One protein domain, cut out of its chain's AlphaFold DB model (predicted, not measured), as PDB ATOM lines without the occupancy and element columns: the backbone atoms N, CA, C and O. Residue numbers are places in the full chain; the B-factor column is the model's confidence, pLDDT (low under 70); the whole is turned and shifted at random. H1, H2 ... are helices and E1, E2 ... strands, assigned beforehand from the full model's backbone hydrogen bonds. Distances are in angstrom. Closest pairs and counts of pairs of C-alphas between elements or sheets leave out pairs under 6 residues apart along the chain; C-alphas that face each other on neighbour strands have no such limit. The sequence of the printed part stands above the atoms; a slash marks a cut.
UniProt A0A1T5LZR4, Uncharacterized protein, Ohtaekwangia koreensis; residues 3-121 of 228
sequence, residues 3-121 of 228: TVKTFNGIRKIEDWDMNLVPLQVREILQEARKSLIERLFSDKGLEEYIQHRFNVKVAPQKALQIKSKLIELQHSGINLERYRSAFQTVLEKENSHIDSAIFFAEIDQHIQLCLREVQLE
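AT A GLANCE: This is residues 3 to 121 of the 228 residues of an uncharacterized protein of Ohtaekwangia koreensis (UniProt A0A1T5LZR4). A long, narrow body has a small three-stranded sheet at one end, with helices H1 and H4 packed on one of its faces. From the sheet H1 runs on along the body through its middle, and beyond the sheet H3 folds back beside the later part of H1, H5 crosses H3, short H2 makes a corner with the end of H1, and H3 and H5 reach on past H1 to make the other end. The printed part has 119 residues, with five named helices and three named strands in the order E1, E2, H1, H2, H3, H4, E3, H5; the sheet, in the order E2, E1, E3, is mixed, and the class is mostly helix. It is only just compact, close to loose, with a radius of gyration of the C-alphas of 16.1 A, and it spans 52 by 25 by 21 A.

IN THESE COORDINATES: E1, residues 3 to 6, begins with C-alpha 3 at (346.390, 285.762, 183.307), and E2 is residues 9 to 13. H1, residues 21 to 40, is 29.2 A long and ends at C-alpha 40 at (323.092, 289.968, 171.174). H2 is residues 45 to 54, and H3, residues 60 to 75, is 22.8 A long. H4 is residues 84 to 92 and E3 is residues 95 to 97. H5, residues 101 to 120, is 28.6 A long, has a kink of 27 degrees near residue 114, and ends at C-alpha 120 at (320.589, 307.097, 152.030).

HOW THE PARTS SIT: E1 and E2 form an antiparallel hairpin, with N 4 and O 11 2.8 A apart, within hydrogen-bond range. E1 and E3 are parallel, with N 5 and O 96 at 2.8 A. H1 and H4 are on the same face of this sheet, making two layers, helices on one face of a sheet, at heights of 10.4 A and 9.7 A over the sheet. H1 and H4 only just touch, with 3 pairs of C-alphas within 8 A; the closest, Val 25 and Phe 87, are 6.9 A apart. H1 is the hub, touching four helices. H1 and H2 touch only at the corner, and only just, with 3 pairs; the closest C-alphas are Leu 40 and Leu 46, 4.7 A. H1 and H3 touch at a shallow tilt of 16 degrees, opposite ways, closest at the C-alphas of Lys 34 and Gln 74, 5.2 A. H3 and H5 touch at a steep tilt of 42 degrees, opposite ways, closest at the C-alphas of Ile 66 and Ile 111, 6.2 A. H1 touches H5 with residues 32 to 37 alone, closest at the C-alphas of Arg 33 and Phe 103, 5.9 A. H4 and H5 are apart. In H1, H2, H3 and H4 every O i to N i+4 pair is within hydrogen-bond range; in H5, 13 of 16 are.

THE WHOLE: The two farthest C-alphas, Trp 16 and Glu 121, are 53.4 A apart. The printed part has no cut and no long link. The mean pLDDT of the printed part is 88.3; residue 43 and residues 117 to 121 are under 70.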
ATOM      1  N   THR A   3     347.819 285.940 183.061       93.38
ATOM      2  CA  THR A   3     346.390 285.762 183.307       93.38
ATOM      3  C   THR A   3     345.622 286.918 182.687       93.38
ATOM      4  O   THR A   3     345.896 288.087 182.956       93.38
ATOM      5  N   VAL A   4     344.627 286.591 181.869       94.38
ATOM      6  CA  VAL A   4     343.750 287.553 181.206       94.38
ATOM      7  C   VAL A   4     342.328 287.344 181.697       94.38
ATOM      8  O   VAL A   4     341.749 286.271 181.547       94.38
ATOM      9  N   LYS A   5     341.750 288.387 182.282       94.75
ATOM     10  CA  LYS A   5     340.352 288.425 182.700       94.75
ATOM     11  C   LYS A   5     339.527 289.150 181.646       94.75
ATOM     12  O   LYS A   5     339.722 290.345 181.426       94.75
ATOM     13  N   THR A   6     338.564 288.457 181.060       93.69
ATOM     14  CA  THR A   6     337.530 289.031 180.192       93.69
ATOM     15  C   THR A   6     336.165 288.905 180.873       93.69
ATOM     16  O   THR A   6     336.037 288.325 181.955       93.69
ATOM     17  N   PHE A   7     335.115 289.425 180.243       90.12
ATOM     18  CA  PHE A   7     333.739 289.216 180.704       90.12
ATOM     19  C   PHE A   7     333.269 287.746 180.552       90.12
ATOM     20  O   PHE A   7     332.261 287.363 181.144       90.12
ATOM     21  N   ASN A   8     333.996 286.923 179.779       89.06
ATOM     22  CA  ASN A   8     333.778 285.477 179.648       89.06
ATOM     23  C   ASN A   8     334.466 284.661 180.755       89.06
ATOM     24  O   ASN A   8     334.290 283.446 180.828       89.06
ATOM     25  N   GLY A   9     335.258 285.311 181.611       91.81
ATOM     26  CA  GLY A   9     335.981 284.670 182.700       91.81
ATOM     27  C   GLY A   9     337.489 284.859 182.591       91.81
ATOM     28  O   GLY A   9     337.986 285.822 182.009       91.81
ATOM     29  N   ILE A  10     338.228 283.947 183.218       94.31
ATOM     30  CA  ILE A  10     339.685 284.016 183.324       94.31
ATOM     31  C   ILE A  10     340.304 283.029 182.330       94.31
ATOM     32  O   ILE A  10     339.879 281.875 182.232       94.31
ATOM     33  N   ARG A  11     341.313 283.486 181.591       94.44
ATOM     34  CA  ARG A  11     342.133 282.694 180.671       94.44
ATOM     35  C   ARG A  11     343.594 282.810 181.091       94.44
ATOM     36  O   ARG A  11     344.026 283.864 181.560       94.44
ATOM     37  N   LYS A  12     344.344 281.722 180.953       93.00
ATOM     38  CA  LYS A  12     345.782 281.683 181.232       93.00
ATOM     39  C   LYS A  12     346.528 281.615 179.910       93.00
ATOM     40  O   LYS A  12     346.099 280.902 179.013       93.00
ATOM     41  N   ILE A  13     347.609 282.373 179.823       91.94
ATOM     42  CA  ILE A  13     348.521 282.405 178.690       91.94
ATOM     43  C   ILE A  13     349.830 281.784 179.148       91.94
ATOM     44  O   ILE A  13     350.422 282.186 180.162       91.94
ATOM     45  N   GLU A  14     350.264 280.801 178.380       89.81
ATOM     46  CA  GLU A  14     351.564 280.182 178.532       89.81
ATOM     47  C   GLU A  14     352.614 281.064 177.853       89.81
ATOM     48  O   GLU A  14     352.496 281.397 176.678       89.81
ATOM     49  N   ASP A  15     353.630 281.479 178.604       83.88
ATOM     50  CA  ASP A  15     354.673 282.414 178.168       83.88
ATOM     51  C   ASP A  15     356.058 281.759 178.077       83.88
ATOM     52  O   ASP A  15     357.073 282.450 178.079       83.88
ATOM     53  N   TRP A  16     356.105 280.425 177.980       87.12
ATOM     54  CA  TRP A  16     357.350 279.688 177.744       87.12
ATOM     55  C   TRP A  16     357.910 279.934 176.331       87.12
ATOM     56  O   TRP A  16     359.124 279.885 176.151       87.12
ATOM     57  N   ASP A  17     357.049 280.254 175.357       85.50
ATOM     58  CA  ASP A  17     357.431 280.761 174.034       85.50
ATOM     59  C   ASP A  17     356.719 282.088 173.747       85.50
ATOM     60  O   ASP A  17     355.503 282.158 173.540       85.50
ATOM     61  N   MET A  18     357.509 283.160 173.700       83.44
ATOM     62  CA  MET A  18     357.027 284.517 173.440       83.44
ATOM     63  C   MET A  18     356.391 284.678 172.053       83.44
ATOM     64  O   MET A  18     355.590 285.592 171.866       83.44
ATOM     65  N   ASN A  19     356.689 283.792 171.096       86.12
ATOM     66  CA  ASN A  19     356.078 283.813 169.765       86.12
ATOM     67  C   ASN A  19     354.641 283.268 169.766       86.12
ATOM     68  O   ASN A  19     353.863 283.602 168.871       86.12
ATOM     69  N   LEU A  20     354.268 282.466 170.769       87.69
ATOM     70  CA  LEU A  20     352.921 281.901 170.900       87.69
ATOM     71  C   LEU A  20     351.964 282.827 171.652       87.69
ATOM     72  O   LEU A  20     350.754 282.781 171.417       87.69
ATOM     73  N   VAL A  21     352.488 283.716 172.502       87.94
ATOM     74  CA  VAL A  21     351.684 284.680 173.268       87.94
ATOM     75  C   VAL A  21     350.746 285.499 172.362       87.94
ATOM     76  O   VAL A  21     349.553 285.558 172.664       87.94
ATOM     77  N   PRO A  22     351.187 286.068 171.219       89.25
ATOM     78  CA  PRO A  22     350.294 286.794 170.322       89.25
ATOM     79  C   PRO A  22     349.117 285.975 169.781       89.25
ATOM     80  O   PRO A  22     348.019 286.514 169.615       89.25
ATOM     81  N   LEU A  23     349.340 284.688 169.502       90.38
ATOM     82  CA  LEU A  23     348.317 283.777 168.987       90.38
ATOM     83  C   LEU A  23     347.267 283.490 170.066       90.38
ATOM     84  O   LEU A  23     346.078 283.668 169.816       90.38
ATOM     85  N   GLN A  24     347.708 283.182 171.288       92.44
ATOM     86  CA  GLN A  24     346.814 282.940 172.425       92.44
ATOM     87  C   GLN A  24     345.993 284.190 172.784       92.44
ATOM     88  O   GLN A  24     344.794 284.102 173.046       92.44
ATOM     89  N   VAL A  25     346.598 285.385 172.739       91.44
ATOM     90  CA  VAL A  25     345.857 286.644 172.944       91.44
ATOM     91  C   VAL A  25     344.802 286.842 171.857       91.44
ATOM     92  O   VAL A  25     343.674 287.229 172.164       91.44
ATOM     93  N   ARG A  26     345.138 286.560 170.593       92.62
ATOM     94  CA  ARG A  26     344.192 286.662 169.476       92.62
ATOM     95  C   ARG A  26     342.995 285.729 169.668       92.62
ATOM     96  O   ARG A  26     341.867 286.171 169.465       92.62
ATOM     97  N   GLU A  27     343.227 284.490 170.090       92.81
ATOM     98  CA  GLU A  27     342.168 283.518 170.385       92.81
ATOM     99  C   GLU A  27     341.250 284.000 171.513       92.81
ATOM    100  O   GLU A  27     340.030 283.991 171.355       92.81
ATOM    101  N   ILE A  28     341.821 284.513 172.611       93.81
ATOM    102  CA  ILE A  28     341.052 285.065 173.738       93.81
ATOM    103  C   ILE A  28     340.177 286.241 173.284       93.81
ATOM    104  O   ILE A  28     339.006 286.326 173.660       93.81
ATOM    105  N   LEU A  29     340.726 287.150 172.471       93.62
ATOM    106  CA  LEU A  29     339.978 288.281 171.914       93.62
ATOM    107  C   LEU A  29     338.866 287.812 170.965       93.62
ATOM    108  O   LEU A  29     337.760 288.349 171.003       93.62
ATOM    109  N   GLN A  30     339.132 286.802 170.136       94.62
ATOM    110  CA  GLN A  30     338.152 286.253 169.203       94.62
ATOM    111  C   GLN A  30     337.000 285.559 169.932       94.62
ATOM    112  O   GLN A  30     335.839 285.796 169.598       94.62
ATOM    113  N   GLU A  31     337.302 284.765 170.959       94.44
ATOM    114  CA  GLU A  31     336.308 284.117 171.817       94.44
ATOM    115  C   GLU A  31     335.453 285.160 172.554       94.44
ATOM    116  O   GLU A  31     334.227 285.069 172.563       94.44
ATOM    117  N   ALA A  32     336.088 286.197 173.108       93.75
ATOM    118  CA  ALA A  32     335.399 287.311 173.751       93.75
ATOM    119  C   ALA A  32     334.453 288.042 172.781       93.75
ATOM    120  O   ALA A  32     333.273 288.218 173.078       93.75
ATOM    121  N   ARG A  33     334.910 288.413 171.581       94.94
ATOM    122  CA  ARG A  33     334.038 289.050 170.580       94.94
ATOM    123  C   ARG A  33     332.867 288.141 170.200       94.94
ATOM    124  O   ARG A  33     331.723 288.592 170.171       94.94
ATOM    125  N   LYS A  34     333.151 286.860 169.951       95.12
ATOM    126  CA  LYS A  34     332.157 285.851 169.578       95.12
ATOM    127  C   LYS A  34     331.044 285.740 170.619       95.12
ATOM    128  O   LYS A  34     329.875 285.831 170.254       95.12
ATOM    129  N   SER A  35     331.385 285.623 171.900       94.06
ATOM    130  CA  SER A  35     330.373 285.476 172.951       94.06
ATOM    131  C   SER A  35     329.526 286.730 173.169       94.06
ATOM    132  O   SER A  35     328.365 286.604 173.550       94.06
ATOM    133  N   LEU A  36     330.055 287.940 172.945       93.88
ATOM    134  CA  LEU A  36     329.214 289.148 172.990       93.88
ATOM    135  C   LEU A  36     328.199 289.156 171.857       93.88
ATOM    136  O   LEU A  36     327.027 289.435 172.096       93.88
ATOM    137  N   ILE A  37     328.637 288.815 170.645       94.69
ATOM    138  CA  ILE A  37     327.755 288.737 169.480       94.69
ATOM    139  C   ILE A  37     326.661 287.682 169.706       94.69
ATOM    140  O   ILE A  37     325.488 287.960 169.480       94.69
ATOM    141  N   GLU A  38     327.006 286.515 170.255       93.38
ATOM    142  CA  GLU A  38     326.027 285.474 170.602       93.38
ATOM    143  C   GLU A  38     324.990 285.951 171.627       93.38
ATOM    144  O   GLU A  38     323.807 285.651 171.485       93.38
ATOM    145  N   ARG A  39     325.395 286.739 172.632       91.31
ATOM    146  CA  ARG A  39     324.452 287.328 173.603       91.31
ATOM    147  C   ARG A  39     323.478 288.303 172.942       91.31
ATOM    148  O   ARG A  39     322.300 288.325 173.309       91.31
ATOM    149  N   LEU A  40     323.948 289.075 171.960       92.00
ATOM    150  CA  LEU A  40     323.092 289.968 171.174       92.00
ATOM    151  C   LEU A  40     322.072 289.189 170.333       92.00
ATOM    152  O   LEU A  40     321.007 289.714 170.046       92.00
ATOM    153  N   PHE A  41     322.338 287.933 169.980       90.56
ATOM    154  CA  PHE A  41     321.405 287.101 169.210       90.56
ATOM    155  C   PHE A  41     320.305 286.421 170.033       90.56
ATOM    156  O   PHE A  41     319.531 285.647 169.475       90.56
ATOM    157  N   SER A  42     320.189 286.718 171.329       87.94
ATOM    158  CA  SER A  42     319.002 286.337 172.108       87.94
ATOM    159  C   SER A  42     317.715 286.938 171.513       87.94
ATOM    160  O   SER A  42     317.781 287.945 170.809       87.94
ATOM    161  N   ASP A  43     316.548 286.344 171.803       68.81
ATOM    162  CA  ASP A  43     315.250 286.624 171.145       68.81
ATOM    163  C   ASP A  43     314.869 288.112 171.000       68.81
ATOM    164  O   ASP A  43     314.093 288.456 170.109       68.81
ATOM    165  N   LYS A  44     315.395 288.992 171.861       75.31
ATOM    166  CA  LYS A  44     315.240 290.457 171.765       75.31
ATOM    167  C   LYS A  44     316.537 291.242 171.969       75.31
ATOM    168  O   LYS A  44     316.511 292.470 172.013       75.31
ATOM    169  N   GLY A  45     317.664 290.551 172.137       87.56
ATOM    170  CA  GLY A  45     318.905 291.171 172.595       87.56
ATOM    171  C   GLY A  45     319.410 292.234 171.634       87.56
ATOM    172  O   GLY A  45     319.824 293.309 172.061       87.56
ATOM    173  N   LEU A  46     319.337 291.966 170.331       90.69
ATOM    174  CA  LEU A  46     319.833 292.878 169.312       90.69
ATOM    175  C   LEU A  46     318.904 294.079 169.147       90.69
ATOM    176  O   LEU A  46     319.372 295.210 169.051       90.69
ATOM    177  N   GLU A  47     317.599 293.844 169.104       90.25
ATOM    178  CA  GLU A  47     316.602 294.889 168.907       90.25
ATOM    179  C   GLU A  47     316.593 295.867 170.094       90.25
ATOM    180  O   GLU A  47     316.632 297.083 169.889       90.25
ATOM    181  N   GLU A  48     316.638 295.352 171.327       92.62
ATOM    182  CA  GLU A  48     316.755 296.158 172.548       92.62
ATOM    183  C   GLU A  48     318.097 296.888 172.617       92.62
ATOM    184  O   GLU A  48     318.137 298.077 172.944       92.62
ATOM    185  N   TYR A  49     319.192 296.212 172.250       93.88
ATOM    186  CA  TYR A  49     320.513 296.830 172.187       93.88
ATOM    187  C   TYR A  49     320.524 298.014 171.225       93.88
ATOM    188  O   TYR A  49     320.979 299.095 171.595       93.88
ATOM    189  N   ILE A  50     319.997 297.843 170.009       93.00
ATOM    190  CA  ILE A  50     320.006 298.910 169.010       93.00
ATOM    191  C   ILE A  50     319.132 300.080 169.461       93.00
ATOM    192  O   ILE A  50     319.559 301.235 169.378       93.00
ATOM    193  N   GLN A  51     317.941 299.792 169.984       91.69
ATOM    194  CA  GLN A  51     317.044 300.823 170.492       91.69
ATOM    195  C   GLN A  51     317.692 301.616 171.631       91.69
ATOM    196  O   GLN A  51     317.643 302.841 171.619       91.69
ATOM    197  N   HIS A  52     318.338 300.947 172.582       93.50
ATOM    198  CA  HIS A  52     318.988 301.612 173.708       93.50
ATOM    199  C   HIS A  52     320.247 302.384 173.287       93.50
ATOM    200  O   HIS A  52     320.473 303.507 173.733       93.50
ATOM    201  N   ARG A  53     321.088 301.788 172.434       93.50
ATOM    202  CA  ARG A  53     322.405 302.332 172.085       93.50
ATOM    203  C   ARG A  53     322.345 303.429 171.028       93.50
ATOM    204  O   ARG A  53     323.096 304.395 171.125       93.50
ATOM    205  N   PHE A  54     321.474 303.279 170.033       91.06
ATOM    206  CA  PHE A  54     321.381 304.184 168.885       91.06
ATOM    207  C   PHE A  54     320.103 305.020 168.882       91.06
ATOM    208  O   PHE A  54     319.986 305.913 168.050       91.06
ATOM    209  N   ASN A  55     319.162 304.763 169.799       90.50
ATOM    210  CA  ASN A  55     317.856 305.422 169.837       90.50
ATOM    211  C   ASN A  55     317.057 305.245 168.529       90.50
ATOM    212  O   ASN A  55     316.362 306.153 168.077       90.50
ATOM    213  N   VAL A  56     317.178 304.068 167.902       87.75
ATOM    214  CA  VAL A  56     316.513 303.727 166.635       87.75
ATOM    215  C   VAL A  56     315.699 302.450 166.802       87.75
ATOM    216  O   VAL A  56     316.203 301.436 167.281       87.75
ATOM    217  N   LYS A  57     314.442 302.479 166.352       88.00
ATOM    218  CA  LYS A  57     313.619 301.275 166.212       88.00
ATOM    219  C   LYS A  57     313.875 300.649 164.843       88.00
ATOM    220  O   LYS A  57     313.652 301.290 163.821       88.00
ATOM    221  N   VAL A  58     314.331 299.402 164.828       84.69
ATOM    222  CA  VAL A  58     314.750 298.713 163.600       84.69
ATOM    223  C   VAL A  58     313.626 297.824 163.069       84.69
ATOM    224  O   VAL A  58     312.973 297.114 163.832       84.69
ATOM    225  N   ALA A  59     313.390 297.859 161.754       85.25
ATOM    226  CA  ALA A  59     312.452 296.953 161.093       85.25
ATOM    227  C   ALA A  59     312.987 295.503 161.088       85.25
ATOM    228  O   ALA A  59     314.201 295.312 160.992       85.25
ATOM    229  N   PRO A  60     312.128 294.464 161.110       83.50
ATOM    230  CA  PRO A  60     312.570 293.065 161.180       83.50
ATOM    231  C   PRO A  60     313.581 292.661 160.094       83.50
ATOM    232  O   PRO A  60     314.568 291.992 160.383       83.50
ATOM    233  N   GLN A  61     313.388 293.124 158.854       82.75
ATOM    234  CA  GLN A  61     314.316 292.872 157.743       82.75
ATOM    235  C   GLN A  61     315.706 293.473 157.999       82.75
ATOM    236  O   GLN A  61     316.723 292.826 157.757       82.75
ATOM    237  N   LYS A  62     315.767 294.689 158.551       84.25
ATOM    238  CA  LYS A  62     317.035 295.354 158.866       84.25
ATOM    239  C   LYS A  62     317.720 294.712 160.071       84.25
ATOM    240  O   LYS A  62     318.939 294.571 160.077       84.25
ATOM    241  N   ALA A  63     316.947 294.232 161.044       87.38
ATOM    242  CA  ALA A  63     317.479 293.422 162.134       87.38
ATOM    243  C   ALA A  63     318.137 292.135 161.600       87.38
ATOM    244  O   ALA A  63     319.222 291.787 162.056       87.38
ATOM    245  N   LEU A  64     317.554 291.476 160.590       87.31
ATOM    246  CA  LEU A  64     318.178 290.325 159.919       87.31
ATOM    247  C   LEU A  64     319.478 290.700 159.193       87.31
ATOM    248  O   LEU A  64     320.465 289.985 159.334       87.31
ATOM    249  N   GLN A  65     319.517 291.826 158.472       88.81
ATOM    250  CA  GLN A  65     320.746 292.302 157.819       88.81
ATOM    251  C   GLN A  65     321.869 292.552 158.835       88.81
ATOM    252  O   GLN A  65     322.996 292.090 158.650       88.81
ATOM    253  N   ILE A  66     321.547 293.226 159.942       92.00
ATOM    254  CA  ILE A  66     322.498 293.473 161.027       92.00
ATOM    255  C   ILE A  66     322.962 292.144 161.636       92.00
ATOM    256  O   ILE A  66     324.162 291.967 161.840       92.00
ATOM    257  N   LYS A  67     322.057 291.177 161.865       92.19
ATOM    258  CA  LYS A  67     322.423 289.825 162.330       92.19
ATOM    259  C   LYS A  67     323.422 289.167 161.379       92.19
ATOM    260  O   LYS A  67     324.470 288.723 161.840       92.19
ATOM    261  N   SER A  68     323.169 289.182 160.071       91.06
ATOM    262  CA  SER A  68     324.096 288.637 159.068       91.06
ATOM    263  C   SER A  68     325.475 289.302 159.124       91.06
ATOM    264  O   SER A  68     326.489 288.606 159.124       91.06
ATOM    265  N   LYS A  69     325.543 290.632 159.264       92.56
ATOM    266  CA  LYS A  69     326.824 291.351 159.403       92.56
ATOM    267  C   LYS A  69     327.553 291.053 160.704       92.56
ATOM    268  O   LYS A  69     328.780 290.964 160.712       92.56
ATOM    269  N   LEU A  70     326.826 290.857 161.796       93.44
ATOM    270  CA  LEU A  70     327.421 290.440 163.058       93.44
ATOM    271  C   LEU A  70     327.911 288.984 163.004       93.44
ATOM    272  O   LEU A  70     328.945 288.693 163.596       93.44
ATOM    273  N   ILE A  71     327.256 288.097 162.247       92.31
ATOM    274  CA  ILE A  71     327.752 286.735 161.971       92.31
ATOM    275  C   ILE A  71     329.048 286.793 161.146       92.31
ATOM    276  O   ILE A  71     330.033 286.145 161.498       92.31
ATOM    277  N   GLU A  72     329.103 287.611 160.090       92.94
ATOM    278  CA  GLU A  72     330.345 287.835 159.329       92.94
ATOM    279  C   GLU A  72     331.477 288.321 160.253       92.94
ATOM    280  O   GLU A  72     332.585 287.778 160.234       92.94
ATOM    281  N   LEU A  73     331.189 289.296 161.125       93.00
ATOM    282  CA  LEU A  73     332.143 289.795 162.116       93.00
ATOM    283  C   LEU A  73     332.573 288.698 163.104       93.00
ATOM    284  O   LEU A  73     333.762 288.587 163.402       93.00
ATOM    285  N   GLN A  74     331.647 287.865 163.580       90.88
ATOM    286  CA  GLN A  74     331.914 286.745 164.489       90.88
ATOM    287  C   GLN A  74     332.962 285.785 163.909       90.88
ATOM    288  O   GLN A  74     333.869 285.359 164.630       90.88
ATOM    289  N   HIS A  75     332.864 285.489 162.611       89.62
ATOM    290  CA  HIS A  75     333.754 284.569 161.900       89.62
ATOM    291  C   HIS A  75     335.003 285.229 161.301       89.62
ATOM    292  O   HIS A  75     335.938 284.527 160.916       89.62
ATOM    293  N   SER A  76     335.052 286.559 161.243       91.69
ATOM    294  CA  SER A  76     336.226 287.291 160.766       91.69
ATOM    295  C   SER A  76     337.443 287.118 161.689       91.69
ATOM    296  O   SER A  76     337.316 286.779 162.865       91.69
ATOM    297  N   GLY A  77     338.648 287.395 161.191       88.56
ATOM    298  CA  GLY A  77     339.833 287.491 162.050       88.56
ATOM    299  C   GLY A  77     339.762 288.681 163.017       88.56
ATOM    300  O   GLY A  77     339.027 289.646 162.799       88.56
ATOM    301  N   ILE A  78     340.548 288.639 164.095       89.94
ATOM    302  CA  ILE A  78     340.749 289.803 164.970       89.94
ATOM    303  C   ILE A  78     341.805 290.723 164.353       89.94
ATOM    304  O   ILE A  78     342.940 290.309 164.103       89.94
ATOM    305  N   ASN A  79     341.447 291.992 164.152       85.75
ATOM    306  CA  ASN A  79     342.385 293.021 163.720       85.75
ATOM    307  C   ASN A  79     343.228 293.504 164.911       85.75
ATOM    308  O   ASN A  79     342.788 294.350 165.684       85.75
ATOM    309  N   LEU A  80     344.450 292.990 165.056       80.06
ATOM    310  CA  LEU A  80     345.316 293.326 166.191       80.06
ATOM    311  C   LEU A  80     345.637 294.822 166.317       80.06
ATOM    312  O   LEU A  80     345.818 295.280 167.440       80.06
ATOM    313  N   GLU A  81     345.639 295.597 165.228       84.69
ATOM    314  CA  GLU A  81     345.856 297.049 165.311       84.69
ATOM    315  C   GLU A  81     344.711 297.749 166.051       84.69
ATOM    316  O   GLU A  81     344.942 298.628 166.879       84.69
ATOM    317  N   ARG A  82     343.468 297.303 165.837       84.06
ATOM    318  CA  ARG A  82     342.295 297.807 166.571       84.06
ATOM    319  C   ARG A  82     342.360 297.456 168.059       84.06
ATOM    320  O   ARG A  82     341.934 298.241 168.899       84.06
ATOM    321  N   TYR A  83     342.912 296.288 168.375       88.56
ATOM    322  CA  TYR A  83     343.043 295.776 169.740       88.56
ATOM    323  C   TYR A  83     344.422 296.052 170.355       88.56
ATOM    324  O   TYR A  83     344.755 295.479 171.393       88.56
ATOM    325  N   ARG A  84     345.226 296.936 169.750       88.50
ATOM    326  CA  ARG A  84     346.634 297.135 170.111       88.50
ATOM    327  C   ARG A  84     346.832 297.492 171.581       88.50
ATOM    328  O   ARG A  84     347.745 296.969 172.210       88.50
ATOM    329  N   SER A  85     345.958 298.319 172.150       87.69
ATOM    330  CA  SER A  85     346.014 298.697 173.568       87.69
ATOM    331  C   SER A  85     345.764 297.510 174.508       87.69
ATOM    332  O   SER A  85     346.505 297.314 175.473       87.69
ATOM    333  N   ALA A  86     344.760 296.680 174.210       86.75
ATOM    334  CA  ALA A  86     344.467 295.463 174.967       86.75
ATOM    335  C   ALA A  86     345.604 294.443 174.826       86.75
ATOM    336  O   ALA A  86     346.050 293.864 175.812       86.75
ATOM    337  N   PHE A  87     346.116 294.285 173.607       89.38
ATOM    338  CA  PHE A  87     347.241 293.415 173.300       89.38
ATOM    339  C   PHE A  87     348.502 293.814 174.078       89.38
ATOM    340  O   PHE A  87     349.087 292.991 174.779       89.38
ATOM    341  N   GLN A  88     348.875 295.094 174.031       90.00
ATOM    342  CA  GLN A  88     350.031 295.629 174.745       90.00
ATOM    343  C   GLN A  88     349.875 295.495 176.265       90.00
ATOM    344  O   GLN A  88     350.809 295.075 176.941       90.00
ATOM    345  N   THR A  89     348.672 295.730 176.796       89.06
ATOM    346  CA  THR A  89     348.385 295.531 178.226       89.06
ATOM    347  C   THR A  89     348.670 294.091 178.661       89.06
ATOM    348  O   THR A  89     349.298 293.877 179.697       89.06
ATOM    349  N   VAL A  90     348.266 293.107 177.850       89.31
ATOM    350  CA  VAL A  90     348.523 291.686 178.127       89.31
ATOM    351  C   VAL A  90     350.011 291.342 178.037       89.31
ATOM    352  O   VAL A  90     350.478 290.501 178.802       89.31
ATOM    353  N   LEU A  91     350.769 292.003 177.157       88.50
ATOM    354  CA  LEU A  91     352.221 291.827 177.037       88.50
ATOM    355  C   LEU A  91     353.024 292.507 178.153       88.50
ATOM    356  O   LEU A  91     354.115 292.047 178.493       88.50
ATOM    357  N   GLU A  92     352.495 293.546 178.784       90.25
ATOM    358  CA  GLU A  92     353.205 294.283 179.834       90.25
ATOM    359  C   GLU A  92     352.892 293.771 181.243       90.25
ATOM    360  O   GLU A  92     353.723 293.900 182.139       90.25
ATOM    361  N   LYS A  93     351.718 293.161 181.456       91.12
ATOM    362  CA  LYS A  93     351.250 292.766 182.792       91.12
ATOM    363  C   LYS A  93     351.050 291.261 182.922       91.12
ATOM    364  O   LYS A  93     350.474 290.616 182.047       91.12
ATOM    365  N   GLU A  94     351.433 290.717 184.077       89.88
ATOM    366  CA  GLU A  94     351.140 289.326 184.446       89.88
ATOM    367  C   GLU A  94     349.641 289.080 184.636       89.88
ATOM    368  O   GLU A  94     349.145 288.012 184.300       89.88
ATOM    369  N   ASN A  95     348.912 290.078 185.143       93.56
ATOM    370  CA  ASN A  95     347.465 290.036 185.323       93.56
ATOM    371  C   ASN A  95     346.834 291.209 184.575       93.56
ATOM    372  O   ASN A  95     347.072 292.372 184.906       93.56
ATOM    373  N   SER A  96     346.022 290.898 183.572       94.25
ATOM    374  CA  SER A  96     345.388 291.885 182.700       94.25
ATOM    375  C   SER A  96     343.879 291.736 182.706       94.25
ATOM    376  O   SER A  96     343.355 290.625 182.763       94.25
ATOM    377  N   HIS A  97     343.170 292.857 182.603       94.00
ATOM    378  CA  HIS A  97     341.733 292.877 182.372       94.00
ATOM    379  C   HIS A  97     341.448 293.505 181.010       94.00
ATOM    380  O   HIS A  97     341.940 294.596 180.724       94.00
ATOM    381  N   ILE A  98     340.670 292.811 180.183       92.81
ATOM    382  CA  ILE A  98     340.197 293.318 178.898       92.81
ATOM    383  C   ILE A  98     338.738 293.726 179.073       92.81
ATOM    384  O   ILE A  98     337.875 292.877 179.322       92.81
ATOM    385  N   ASP A  99     338.487 295.027 178.958       92.44
ATOM    386  CA  ASP A  99     337.152 295.609 179.056       92.44
ATOM    387  C   ASP A  99     336.283 295.173 177.866       92.44
ATOM    388  O   ASP A  99     336.736 295.149 176.724       92.44
ATOM    389  N   SER A 100     335.014 294.856 178.125       92.25
ATOM    390  CA  SER A 100     334.011 294.608 177.086       92.25
ATOM    391  C   SER A 100     333.794 295.794 176.131       92.25
ATOM    392  O   SER A 100     333.403 295.587 174.981       92.25
ATOM    393  N   ALA A 101     334.063 297.028 176.573       91.38
ATOM    394  CA  ALA A 101     333.808 298.253 175.817       91.38
ATOM    395  C   ALA A 101     334.501 298.279 174.444       91.38
ATOM    396  O   ALA A 101     333.925 298.776 173.479       91.38
ATOM    397  N   ILE A 102     335.702 297.701 174.324       91.44
ATOM    398  CA  ILE A 102     336.447 297.673 173.054       91.44
ATOM    399  C   ILE A 102     335.741 296.822 171.989       91.44
ATOM    400  O   ILE A 102     335.767 297.155 170.807       91.44
ATOM    401  N   PHE A 103     335.072 295.748 172.411       93.75
ATOM    402  CA  PHE A 103     334.329 294.872 171.515       93.75
ATOM    403  C   PHE A 103     332.990 295.504 171.140       93.75
ATOM    404  O   PHE A 103     332.607 295.475 169.974       93.75
ATOM    405  N   PHE A 104     332.305 296.131 172.105       93.75
ATOM    406  CA  PHE A 104     331.091 296.896 171.820       93.75
ATOM    407  C   PHE A 104     331.360 298.061 170.869       93.75
ATOM    408  O   PHE A 104     330.538 298.308 170.002       93.75
ATOM    409  N   ALA A 105     332.521 298.716 170.941       92.81
ATOM    410  CA  ALA A 105     332.894 299.750 169.977       92.81
ATOM    411  C   ALA A 105     333.032 299.205 168.539       92.81
ATOM    412  O   ALA A 105     332.633 299.870 167.583       92.81
ATOM    413  N   GLU A 106     333.571 297.993 168.364       93.50
ATOM    414  CA  GLU A 106     333.626 297.333 167.052       93.50
ATOM    415  C   GLU A 106     332.231 296.926 166.566       93.50
ATOM    416  O   GLU A 106     331.856 297.253 165.441       93.50
ATOM    417  N   ILE A 107     331.443 296.281 167.425       94.94
ATOM    418  CA  ILE A 107     330.052 295.907 167.138       94.94
ATOM    419  C   ILE A 107     329.234 297.148 166.755       94.94
ATOM    420  O   ILE A 107     328.536 297.136 165.741       94.94
ATOM    421  N   ASP A 108     329.374 298.237 167.511       94.88
ATOM    422  CA  ASP A 108     328.680 299.498 167.273       94.88
ATOM    423  C   ASP A 108     329.016 300.073 165.908       94.88
ATOM    424  O   ASP A 108     328.126 300.552 165.214       94.88
ATOM    425  N   GLN A 109     330.283 300.007 165.494       92.88
ATOM    426  CA  GLN A 109     330.690 300.474 164.176       92.88
ATOM    427  C   GLN A 109     330.011 299.670 163.062       92.88
ATOM    428  O   GLN A 109     329.525 300.262 162.100       92.88
ATOM    429  N   HIS A 110     329.948 298.342 163.183       92.38
ATOM    430  CA  HIS A 110     329.279 297.494 162.194       92.38
ATOM    431  C   HIS A 110     327.772 297.760 162.136       92.38
ATOM    432  O   HIS A 110     327.216 297.914 161.047       92.38
ATOM    433  N   ILE A 111     327.126 297.887 163.297       93.25
ATOM    434  CA  ILE A 111     325.710 298.255 163.385       93.25
ATOM    435  C   ILE A 111     325.493 299.639 162.776       93.25
ATOM    436  O   ILE A 111     324.587 299.817 161.970       93.25
ATOM    437  N   GLN A 112     326.336 300.616 163.101       91.06
ATOM    438  CA  GLN A 112     326.216 301.973 162.587       91.06
ATOM    439  C   GLN A 112     326.390 302.032 161.069       91.06
ATOM    440  O   GLN A 112     325.693 302.812 160.434       91.06
ATOM    441  N   LEU A 113     327.272 301.224 160.476       87.19
ATOM    442  CA  LEU A 113     327.381 301.117 159.018       87.19
ATOM    443  C   LEU A 113     326.070 300.611 158.409       87.19
ATOM    444  O   LEU A 113     325.543 301.256 157.508       87.19
ATOM    445  N   CYS A 114     325.485 299.558 158.984       86.81
ATOM    446  CA  CYS A 114     324.182 299.050 158.552       86.81
ATOM    447  C   CYS A 114     323.071 300.097 158.738       86.81
ATOM    448  O   CYS A 114     322.198 300.241 157.895       86.81
ATOM    449  N   LEU A 115     323.080 300.852 159.839       85.25
ATOM    450  CA  LEU A 115     322.089 301.901 160.094       85.25
ATOM    451  C   LEU A 115     322.302 303.145 159.217       85.25
ATOM    452  O   LEU A 115     321.345 303.859 158.947       85.25
ATOM    453  N   ARG A 116     323.533 303.430 158.774       75.94
ATOM    454  CA  ARG A 116     323.851 304.557 157.882       75.94
ATOM    455  C   ARG A 116     323.505 304.285 156.431       75.94
ATOM    456  O   ARG A 116     323.175 305.244 155.744       75.94
ATOM    457  N   GLU A 117     323.516 303.025 155.999       58.00
ATOM    458  CA  GLU A 117     322.870 302.640 154.735       58.00
ATOM    459  C   GLU A 117     321.438 303.218 154.690       58.00
ATOM    460  O   GLU A 117     321.037 303.769 153.677       58.00
ATOM    461  N   VAL A 118     320.753 303.324 155.839       47.44
ATOM    462  CA  VAL A 118     319.400 303.905 155.948       47.44
ATOM    463  C   VAL A 118     319.332 305.434 155.828       47.44
ATOM    464  O   VAL A 118     318.292 305.964 155.458       47.44
ATOM    465  N   GLN A 119     320.412 306.188 156.072       41.72
ATOM    466  CA  GLN A 119     320.381 307.646 155.831       41.72
ATOM    467  C   GLN A 119     320.483 308.008 154.340       41.72
ATOM    468  O   GLN A 119     320.274 309.167 153.986       41.72
ATOM    469  N   LEU A 120     320.745 307.017 153.481       41.81
ATOM    470  CA  LEU A 120     320.589 307.097 152.030       41.81
ATOM    471  C   LEU A 120     319.464 306.184 151.496       41.81
ATOM    472  O   LEU A 120     319.102 306.320 150.335       41.81
ATOM    473  N   GLU A 121     318.863 305.311 152.314       37.91
ATOM    474  CA  GLU A 121     317.725 304.464 151.916       37.91
ATOM    475  C   GLU A 121     316.384 305.095 152.332       37.91
ATOM    476  O   GLU A 121     315.701 304.657 153.258       37.91
TER     477      GLU A 121